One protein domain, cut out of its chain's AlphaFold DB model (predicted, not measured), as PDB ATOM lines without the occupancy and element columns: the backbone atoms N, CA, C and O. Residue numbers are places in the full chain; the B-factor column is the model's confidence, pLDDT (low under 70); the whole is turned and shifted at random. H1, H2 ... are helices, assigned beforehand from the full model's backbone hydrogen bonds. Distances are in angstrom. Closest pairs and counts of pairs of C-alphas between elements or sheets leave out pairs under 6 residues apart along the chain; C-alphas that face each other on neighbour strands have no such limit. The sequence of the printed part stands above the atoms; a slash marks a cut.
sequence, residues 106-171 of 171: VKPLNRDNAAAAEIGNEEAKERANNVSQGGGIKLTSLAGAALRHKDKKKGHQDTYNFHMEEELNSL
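This is residues 106 to 171 of the 171 residues of an uncharacterized protein of Sphaerobolus stellatus (strain SS14) (UniProt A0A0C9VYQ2). A helical hairpin of H1 and H2 makes one end of a drawn-out string of helices, with H3 next and H4 at the other end, where residues 162 to 169 stick out. The printed part has 66 residues, with four named helices, H1 to H4 in order, and no named strand: all helix. It is an extended rod, 55 by 22 by 17 A, with a radius of gyration of the C-alphas of 17.2 A.

H1, residues 111 to 119, and H2, residues 122 to 131, touch as a hairpin, their closest C-alphas, of Ala 117 and Lys 125, 4.3 A apart. They run opposite ways at a shallow tilt of 32 degrees, only just short of steep. H3, residues 135 to 147, is apart from both. H4, residues 157 to 168, is close to H3 but not clearly touching; their closest C-alphas, of Leu 147 and Gln 157, are 5.1 A apart. Every O i to N i+4 pair in H1, H2, H3 and H4 is within hydrogen-bond range.

H1 begins at C-alpha 111 (-8.196, 45.448, -57.128). H3 measures 18.0 A and H4 15.8 A, ending at C-alpha 168 (3.965, 64.973, -28.002).

The printed part has no cut and no long link. Residues 169 to 171 have pLDDT under 70.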
ATOM      1  N   VAL A 106     -17.892  39.244 -45.192       88.75
ATOM      2  CA  VAL A 106     -17.558  40.118 -46.323       88.75
ATOM      3  C   VAL A 106     -16.065  40.004 -46.631       88.75
ATOM      4  O   VAL A 106     -15.213  40.204 -45.756       88.75
ATOM      5  N   LYS A 107     -15.754  39.686 -47.890       89.88
ATOM      6  CA  LYS A 107     -14.393  39.577 -48.421       89.88
ATOM      7  C   LYS A 107     -14.034  40.877 -49.147       89.88
ATOM      8  O   LYS A 107     -14.478  41.066 -50.277       89.88
ATOM      9  N   PRO A 108     -13.238  41.784 -48.552       89.81
ATOM     10  CA  PRO A 108     -12.746  42.951 -49.272       89.81
ATOM     11  C   PRO A 108     -11.689  42.493 -50.285       89.81
ATOM     12  O   PRO A 108     -10.527  42.233 -49.940       89.81
ATOM     13  N   LEU A 109     -12.128  42.336 -51.533       90.81
ATOM     14  CA  LEU A 109     -11.286  41.928 -52.651       90.81
ATOM     15  C   LEU A 109     -10.228  43.005 -52.919       90.81
ATOM     16  O   LEU A 109     -10.499  44.203 -52.834       90.81
ATOM     17  N   ASN A 110      -9.003  42.582 -53.237       91.06
ATOM     18  CA  ASN A 110      -8.028  43.517 -53.797       91.06
ATOM     19  C   ASN A 110      -8.460  43.902 -55.223       91.06
ATOM     20  O   ASN A 110      -9.340  43.268 -55.798       91.06
ATOM     21  N   ARG A 111      -7.833  44.931 -55.800       92.94
ATOM     22  CA  ARG A 111      -8.196  45.448 -57.128       92.94
ATOM     23  C   ARG A 111      -8.269  44.354 -58.203       92.94
ATOM     24  O   ARG A 111      -9.216  44.341 -58.981       92.94
ATOM     25  N   ASP A 112      -7.302  43.442 -58.219       93.56
ATOM     26  CA  ASP A 112      -7.219  42.396 -59.242       93.56
ATOM     27  C   ASP A 112      -8.309  41.335 -59.053       93.56
ATOM     28  O   ASP A 112      -8.984  40.958 -60.005       93.56
ATOM     29  N   ASN A 113      -8.541  40.899 -57.813       94.38
ATOM     30  CA  ASN A 113      -9.604  39.953 -57.484       94.38
ATOM     31  C   ASN A 113     -10.990  40.577 -57.673       94.38
ATOM     32  O   ASN A 113     -11.912  39.870 -58.057       94.38
ATOM     33  N   ALA A 114     -11.146  41.879 -57.424       94.38
ATOM     34  CA  ALA A 114     -12.387  42.601 -57.682       94.38
ATOM     35  C   ALA A 114     -12.695  42.621 -59.183       94.38
ATOM     36  O   ALA A 114     -13.785  42.227 -59.584       94.38
ATOM     37  N   ALA A 115     -11.704  42.969 -60.012       94.62
ATOM     38  CA  ALA A 115     -11.844  42.906 -61.464       94.62
ATOM     39  C   ALA A 115     -12.150  41.474 -61.942       94.62
ATOM     40  O   ALA A 115     -13.056  41.268 -62.744       94.62
ATOM     41  N   ALA A 116     -11.453  40.466 -61.410       94.62
ATOM     42  CA  ALA A 116     -11.710  39.065 -61.744       94.62
ATOM     43  C   ALA A 116     -13.117  38.596 -61.326       94.62
ATOM     44  O   ALA A 116     -13.750  37.852 -62.070       94.62
ATOM     45  N   ALA A 117     -13.625  39.045 -60.176       92.56
ATOM     46  CA  ALA A 117     -14.971  38.720 -59.709       92.56
ATOM     47  C   ALA A 117     -16.071  39.389 -60.555       92.56
ATOM     48  O   ALA A 117     -17.144  38.816 -60.730       92.56
ATOM     49  N   GLU A 118     -15.806  40.582 -61.089       93.38
ATOM     50  CA  GLU A 118     -16.772  41.352 -61.875       93.38
ATOM     51  C   GLU A 118     -16.848  40.876 -63.333       93.38
ATOM     52  O   GLU A 118     -17.929  40.552 -63.826       93.38
ATOM     53  N   ILE A 119     -15.700  40.794 -64.014       94.19
ATOM     54  CA  ILE A 119     -15.633  40.587 -65.472       94.19
ATOM     55  C   ILE A 119     -14.939  39.283 -65.894       94.19
ATOM     56  O   ILE A 119     -14.818  39.017 -67.089       94.19
ATOM     57  N   GLY A 120     -14.454  38.478 -64.945       91.69
ATOM     58  CA  GLY A 120     -13.766  37.218 -65.235       91.69
ATOM     59  C   GLY A 120     -14.694  36.098 -65.718       91.69
ATOM     60  O   GLY A 120     -15.918  36.182 -65.607       91.69
ATOM     61  N   ASN A 121     -14.099  35.018 -66.230       94.81
ATOM     62  CA  ASN A 121     -14.809  33.750 -66.425       94.81
ATOM     63  C   ASN A 121     -15.142  33.099 -65.072       94.81
ATOM     64  O   ASN A 121     -14.666  33.543 -64.025       94.81
ATOM     65  N   GLU A 122     -15.961  32.048 -65.089       94.00
ATOM     66  CA  GLU A 122     -16.447  31.410 -63.861       94.00
ATOM     67  C   GLU A 122     -15.291  30.925 -62.975       94.00
ATOM     68  O   GLU A 122     -15.280  31.165 -61.771       94.00
ATOM     69  N   GLU A 123     -14.238  30.379 -63.587       94.75
ATOM     70  CA  GLU A 123     -13.042  29.930 -62.879       94.75
ATOM     71  C   GLU A 123     -12.288  31.092 -62.213       94.75
ATOM     72  O   GLU A 123     -11.785  30.961 -61.095       94.75
ATOM     73  N   ALA A 124     -12.199  32.253 -62.874       93.75
ATOM     74  CA  ALA A 124     -11.574  33.442 -62.301       93.75
ATOM     75  C   ALA A 124     -12.407  34.026 -61.157       93.75
ATOM     76  O   ALA A 124     -11.830  34.447 -60.150       93.75
ATOM     77  N   LYS A 125     -13.740  34.016 -61.277       93.56
ATOM     78  CA  LYS A 125     -14.653  34.463 -60.217       93.56
ATOM     79  C   LYS A 125     -14.556  33.569 -58.989       93.56
ATOM     80  O   LYS A 125     -14.391  34.067 -57.872       93.56
ATOM     81  N   GLU A 126     -14.599  32.256 -59.190       91.62
ATOM     82  CA  GLU A 126     -14.467  31.277 -58.115       91.62
ATOM     83  C   GLU A 126     -13.101  31.412 -57.434       91.62
ATOM     84  O   GLU A 126     -13.010  31.558 -56.211       91.62
ATOM     85  N   ARG A 127     -12.022  31.492 -58.222       92.44
ATOM     86  CA  ARG A 127     -10.673  31.712 -57.697       92.44
ATOM     87  C   ARG A 127     -10.584  33.007 -56.896       92.44
ATOM     88  O   ARG A 127     -10.037  32.978 -55.795       92.44
ATOM     89  N   ALA A 128     -11.096  34.126 -57.413       92.81
ATOM     90  CA  ALA A 128     -11.061  35.422 -56.739       92.81
ATOM     91  C   ALA A 128     -11.748  35.368 -55.367       92.81
ATOM     92  O   ALA A 128     -11.222  35.911 -54.390       92.81
ATOM     93  N   ASN A 129     -12.869  34.653 -55.274       88.25
ATOM     94  CA  ASN A 129     -13.570  34.409 -54.019       88.25
ATOM     95  C   ASN A 129     -12.800  33.467 -53.084       88.25
ATOM     96  O   ASN A 129     -12.714  33.748 -51.886       88.25
ATOM     97  N   ASN A 130     -12.211  32.388 -53.601       87.94
ATOM     98  CA  ASN A 130     -11.519  31.372 -52.803       87.94
ATOM     99  C   ASN A 130     -10.198  31.874 -52.208       87.94
ATOM    100  O   ASN A 130      -9.881  31.574 -51.058       87.94
ATOM    101  N   VAL A 131      -9.433  32.680 -52.949       88.75
ATOM    102  CA  VAL A 131      -8.154  33.226 -52.455       88.75
ATOM    103  C   VAL A 131      -8.332  34.445 -51.546       88.75
ATOM    104  O   VAL A 131      -7.376  34.889 -50.908       88.75
ATOM    105  N   SER A 132      -9.538  35.013 -51.495       89.94
ATOM    106  CA  SER A 132      -9.834  36.192 -50.688       89.94
ATOM    107  C   SER A 132     -10.359  35.809 -49.306       89.94
ATOM    108  O   SER A 132     -11.202  34.928 -49.147       89.94
ATOM    109  N   GLN A 133      -9.869  36.513 -48.289       89.69
ATOM    110  CA  GLN A 133     -10.267  36.326 -46.894       89.69
ATOM    111  C   GLN A 133     -11.201  37.449 -46.443       89.69
ATOM    112  O   GLN A 133     -11.108  38.570 -46.948       89.69
ATOM    113  N   GLY A 134     -12.068  37.151 -45.475       88.69
ATOM    114  CA  GLY A 134     -13.001  38.110 -44.880       88.69
ATOM    115  C   GLY A 134     -12.792  38.317 -43.379       88.69
ATOM    116  O   GLY A 134     -12.009  37.619 -42.731       88.69
ATOM    117  N   GLY A 135     -13.509  39.297 -42.827       88.44
ATOM    118  CA  GLY A 135     -13.589  39.565 -41.386       88.44
ATOM    119  C   GLY A 135     -12.253  39.874 -40.698       88.44
ATOM    120  O   GLY A 135     -11.363  40.506 -41.271       88.44
ATOM    121  N   GLY A 136     -12.123  39.441 -39.439       86.38
ATOM    122  CA  GLY A 136     -11.010  39.811 -38.555       86.38
ATOM    123  C   GLY A 136      -9.626  39.398 -39.066       86.38
ATOM    124  O   GLY A 136      -8.669  40.157 -38.912       86.38
ATOM    125  N   ILE A 137      -9.510  38.253 -39.750       85.50
ATOM    126  CA  ILE A 137      -8.237  37.811 -40.349       85.50
ATOM    127  C   ILE A 137      -7.786  38.795 -41.427       85.50
ATOM    128  O   ILE A 137      -6.629  39.215 -41.461       85.50
ATOM    129  N   LYS A 138      -8.708  39.209 -42.299       89.06
ATOM    130  CA  LYS A 138      -8.387  40.165 -43.355       89.06
ATOM    131  C   LYS A 138      -8.083  41.549 -42.786       89.06
ATOM    132  O   LYS A 138      -7.113  42.166 -43.220       89.06
ATOM    133  N   LEU A 139      -8.854  42.003 -41.795       88.75
ATOM    134  CA  LEU A 139      -8.621  43.273 -41.102       88.75
ATOM    135  C   LEU A 139      -7.222  43.325 -40.476       88.75
ATOM    136  O   LEU A 139      -6.464  44.254 -40.732       88.75
ATOM    137  N   THR A 140      -6.860  42.308 -39.696       87.75
ATOM    138  CA  THR A 140      -5.555  42.238 -39.020       87.75
ATOM    139  C   THR A 140      -4.397  42.083 -40.006       87.75
ATOM    140  O   THR A 140      -3.351  42.701 -39.818       87.75
ATOM    141  N   SER A 141      -4.586  41.344 -41.104       86.62
ATOM    142  CA  SER A 141      -3.607  41.269 -42.196       86.62
ATOM    143  C   SER A 141      -3.365  42.636 -42.851       86.62
ATOM    144  O   SER A 141      -2.211  43.018 -43.053       86.62
ATOM    145  N   LEU A 142      -4.430  43.392 -43.142       89.12
ATOM    146  CA  LEU A 142      -4.327  44.743 -43.700       89.12
ATOM    147  C   LEU A 142      -3.695  45.720 -42.702       89.12
ATOM    148  O   LEU A 142      -2.810  46.479 -43.084       89.12
ATOM    149  N   ALA A 143      -4.085  45.657 -41.427       88.38
ATOM    150  CA  ALA A 143      -3.494  46.471 -40.372       88.38
ATOM    151  C   ALA A 143      -1.994  46.187 -40.224       88.38
ATOM    152  O   ALA A 143      -1.205  47.120 -40.152       88.38
ATOM    153  N   GLY A 144      -1.569  44.921 -40.269       87.19
ATOM    154  CA  GLY A 144      -0.149  44.565 -40.267       87.19
ATOM    155  C   GLY A 144       0.597  45.106 -41.489       87.19
ATOM    156  O   GLY A 144       1.698  45.635 -41.355       87.19
ATOM    157  N   ALA A 145      -0.015  45.035 -42.675       86.38
ATOM    158  CA  ALA A 145       0.559  45.610 -43.889       86.38
ATOM    159  C   ALA A 145       0.658  47.144 -43.823       86.38
ATOM    160  O   ALA A 145       1.621  47.697 -44.334       86.38
ATOM    161  N   ALA A 146      -0.288  47.827 -43.181       88.12
ATOM    162  CA  ALA A 146      -0.283  49.281 -43.041       88.12
ATOM    163  C   ALA A 146       0.663  49.760 -41.926       88.12
ATOM    164  O   ALA A 146       1.448  50.681 -42.124       88.12
ATOM    165  N   LEU A 147       0.617  49.122 -40.757       84.69
ATOM    166  CA  LEU A 147       1.280  49.578 -39.531       84.69
ATOM    167  C   LEU A 147       2.661  48.964 -39.311       84.69
ATOM    168  O   LEU A 147       3.377  49.428 -38.439       84.69
ATOM    169  N   ARG A 148       3.040  47.907 -40.037       82.94
ATOM    170  CA  ARG A 148       4.364  47.275 -39.909       82.94
ATOM    171  C   ARG A 148       4.780  46.605 -41.215       82.94
ATOM    172  O   ARG A 148       5.065  45.407 -41.283       82.94
ATOM    173  N   HIS A 149       4.773  47.394 -42.283       86.69
ATOM    174  CA  HIS A 149       5.110  46.913 -43.613       86.69
ATOM    175  C   HIS A 149       6.588  46.485 -43.710       86.69
ATOM    176  O   HIS A 149       7.472  47.124 -43.145       86.69
ATOM    177  N   LYS A 150       6.881  45.422 -44.478       84.19
ATOM    178  CA  LYS A 150       8.265  44.940 -44.696       84.19
ATOM    179  C   LYS A 150       9.153  45.958 -45.421       84.19
ATOM    180  O   LYS A 150      10.357  46.012 -45.206       84.19
ATOM    181  N   ASP A 151       8.540  46.725 -46.314       86.31
ATOM    182  CA  ASP A 151       9.149  47.869 -46.984       86.31
ATOM    183  C   ASP A 151       8.780  49.108 -46.176       86.31
ATOM    184  O   ASP A 151       7.618  49.526 -46.194       86.31
ATOM    185  N   LYS A 152       9.769  49.652 -45.458       81.25
ATOM    186  CA  LYS A 152       9.596  50.778 -44.534       81.25
ATOM    187  C   LYS A 152       9.011  52.022 -45.202       81.25
ATOM    188  O   LYS A 152       8.334  52.791 -44.542       81.25
ATOM    189  N   LYS A 153       9.187  52.189 -46.520       83.94
ATOM    190  CA  LYS A 153       8.641  53.342 -47.258       83.94
ATOM    191  C   LYS A 153       7.134  53.260 -47.500       83.94
ATOM    192  O   LYS A 153       6.533  54.250 -47.899       83.94
ATOM    193  N   LYS A 154       6.532  52.079 -47.334       83.38
ATOM    194  CA  LYS A 154       5.104  51.831 -47.595       83.38
ATOM    195  C   LYS A 154       4.279  51.650 -46.322       83.38
ATOM    196  O   LYS A 154       3.059  51.584 -46.414       83.38
ATOM    197  N   GLY A 155       4.931  51.511 -45.170       84.31
ATOM    198  CA  GLY A 155       4.258  51.444 -43.877       84.31
ATOM    199  C   GLY A 155       4.026  52.838 -43.301       84.31
ATOM    200  O   GLY A 155       4.771  53.766 -43.592       84.31
ATOM    201  N   HIS A 156       3.016  52.968 -42.449       87.94
ATOM    202  CA  HIS A 156       2.688  54.211 -41.753       87.94
ATOM    203  C   HIS A 156       3.367  54.340 -40.386       87.94
ATOM    204  O   HIS A 156       3.251  55.387 -39.763       87.94
ATOM    205  N   GLN A 157       4.075  53.304 -39.918       85.94
ATOM    206  CA  GLN A 157       4.664  53.278 -38.575       85.94
ATOM    207  C   GLN A 157       5.656  54.413 -38.342       85.94
ATOM    208  O   GLN A 157       5.531  55.138 -37.364       85.94
ATOM    209  N   ASP A 158       6.624  54.564 -39.246       84.81
ATOM    210  CA  ASP A 158       7.700  55.538 -39.079       84.81
ATOM    211  C   ASP A 158       7.139  56.965 -39.193       84.81
ATOM    212  O   ASP A 158       7.436  57.806 -38.356       84.81
ATOM    213  N   THR A 159       6.235  57.218 -40.150       85.75
ATOM    214  CA  THR A 159       5.523  58.505 -40.266       85.75
ATOM    215  C   THR A 159       4.713  58.834 -39.015       85.75
ATOM    216  O   THR A 159       4.736  59.970 -38.556       85.75
ATOM    217  N   TYR A 160       3.998  57.850 -38.465       85.38
ATOM    218  CA  TYR A 160       3.237  58.031 -37.235       85.38
ATOM    219  C   TYR A 160       4.158  58.331 -36.052       85.38
ATOM    220  O   TYR A 160       3.889  59.263 -35.307       85.38
ATOM    221  N   ASN A 161       5.263  57.597 -35.907       84.56
ATOM    222  CA  ASN A 161       6.235  57.846 -34.846       84.56
ATOM    223  C   ASN A 161       6.827  59.256 -34.949       84.56
ATOM    224  O   ASN A 161       6.825  59.958 -33.949       84.56
ATOM    225  N   PHE A 162       7.238  59.701 -36.143       87.31
ATOM    226  CA  PHE A 162       7.750  61.063 -36.337       87.31
ATOM    227  C   PHE A 162       6.723  62.131 -35.959       87.31
ATOM    228  O   PHE A 162       7.063  63.096 -35.286       87.31
ATOM    229  N   HIS A 163       5.458  61.943 -36.345       87.19
ATOM    230  CA  HIS A 163       4.392  62.866 -35.962       87.19
ATOM    231  C   HIS A 163       4.176  62.898 -34.443       87.19
ATOM    232  O   HIS A 163       4.018  63.965 -33.863       87.19
ATOM    233  N   MET A 164       4.193  61.738 -33.783       87.06
ATOM    234  CA  MET A 164       4.035  61.662 -32.329       87.06
ATOM    235  C   MET A 164       5.240  62.259 -31.591       87.06
ATOM    236  O   MET A 164       5.054  62.902 -30.563       87.06
ATOM    237  N   GLU A 165       6.458  62.086 -32.109       85.31
ATOM    238  CA  GLU A 165       7.665  62.736 -31.586       85.31
ATOM    239  C   GLU A 165       7.556  64.264 -31.684       85.31
ATOM    240  O   GLU A 165       7.837  64.954 -30.707       85.31
ATOM    241  N   GLU A 166       7.092  64.785 -32.823       89.56
ATOM    242  CA  GLU A 166       6.920  66.223 -33.062       89.56
ATOM    243  C   GLU A 166       5.817  66.846 -32.190       89.56
ATOM    244  O   GLU A 166       6.022  67.901 -31.593       89.56
ATOM    245  N   GLU A 167       4.657  66.195 -32.078       87.81
ATOM    246  CA  GLU A 167       3.491  66.758 -31.380       87.81
ATOM    247  C   GLU A 167       3.501  66.519 -29.865       87.81
ATOM    248  O   GLU A 167       2.961  67.322 -29.102       87.81
ATOM    249  N   LEU A 168       4.064  65.396 -29.405       82.62
ATOM    250  CA  LEU A 168       3.965  64.973 -28.002       82.62
ATOM    251  C   LEU A 168       5.294  65.002 -27.252       82.62
ATOM    252  O   LEU A 168       5.289  64.780 -26.041       82.62
ATOM    253  N   ASN A 169       6.414  65.282 -27.931       66.00
ATOM    254  CA  ASN A 169       7.744  65.368 -27.324       66.00
ATOM    255  C   ASN A 169       8.087  64.135 -26.453       66.00
ATOM    256  O   ASN A 169       8.796  64.240 -25.451       66.00
ATOM    257  N   SER A 170       7.513  62.973 -26.782       54.38
ATOM    258  CA  SER A 170       7.567  61.775 -25.946       54.38
ATOM    259  C   SER A 170       8.612  60.790 -26.465       54.38
ATOM    260  O   SER A 170       8.362  60.091 -27.451       54.38
ATOM    261  N   LEU A 171       9.732  60.696 -25.748       51.47
ATOM    262  CA  LEU A 171      10.587  59.509 -25.662       51.47
ATOM    263  C   LEU A 171      10.742  59.115 -24.191       51.47
ATOM    264  O   LEU A 171      11.032  60.010 -23.367       51.47
TER     265      LEU A 171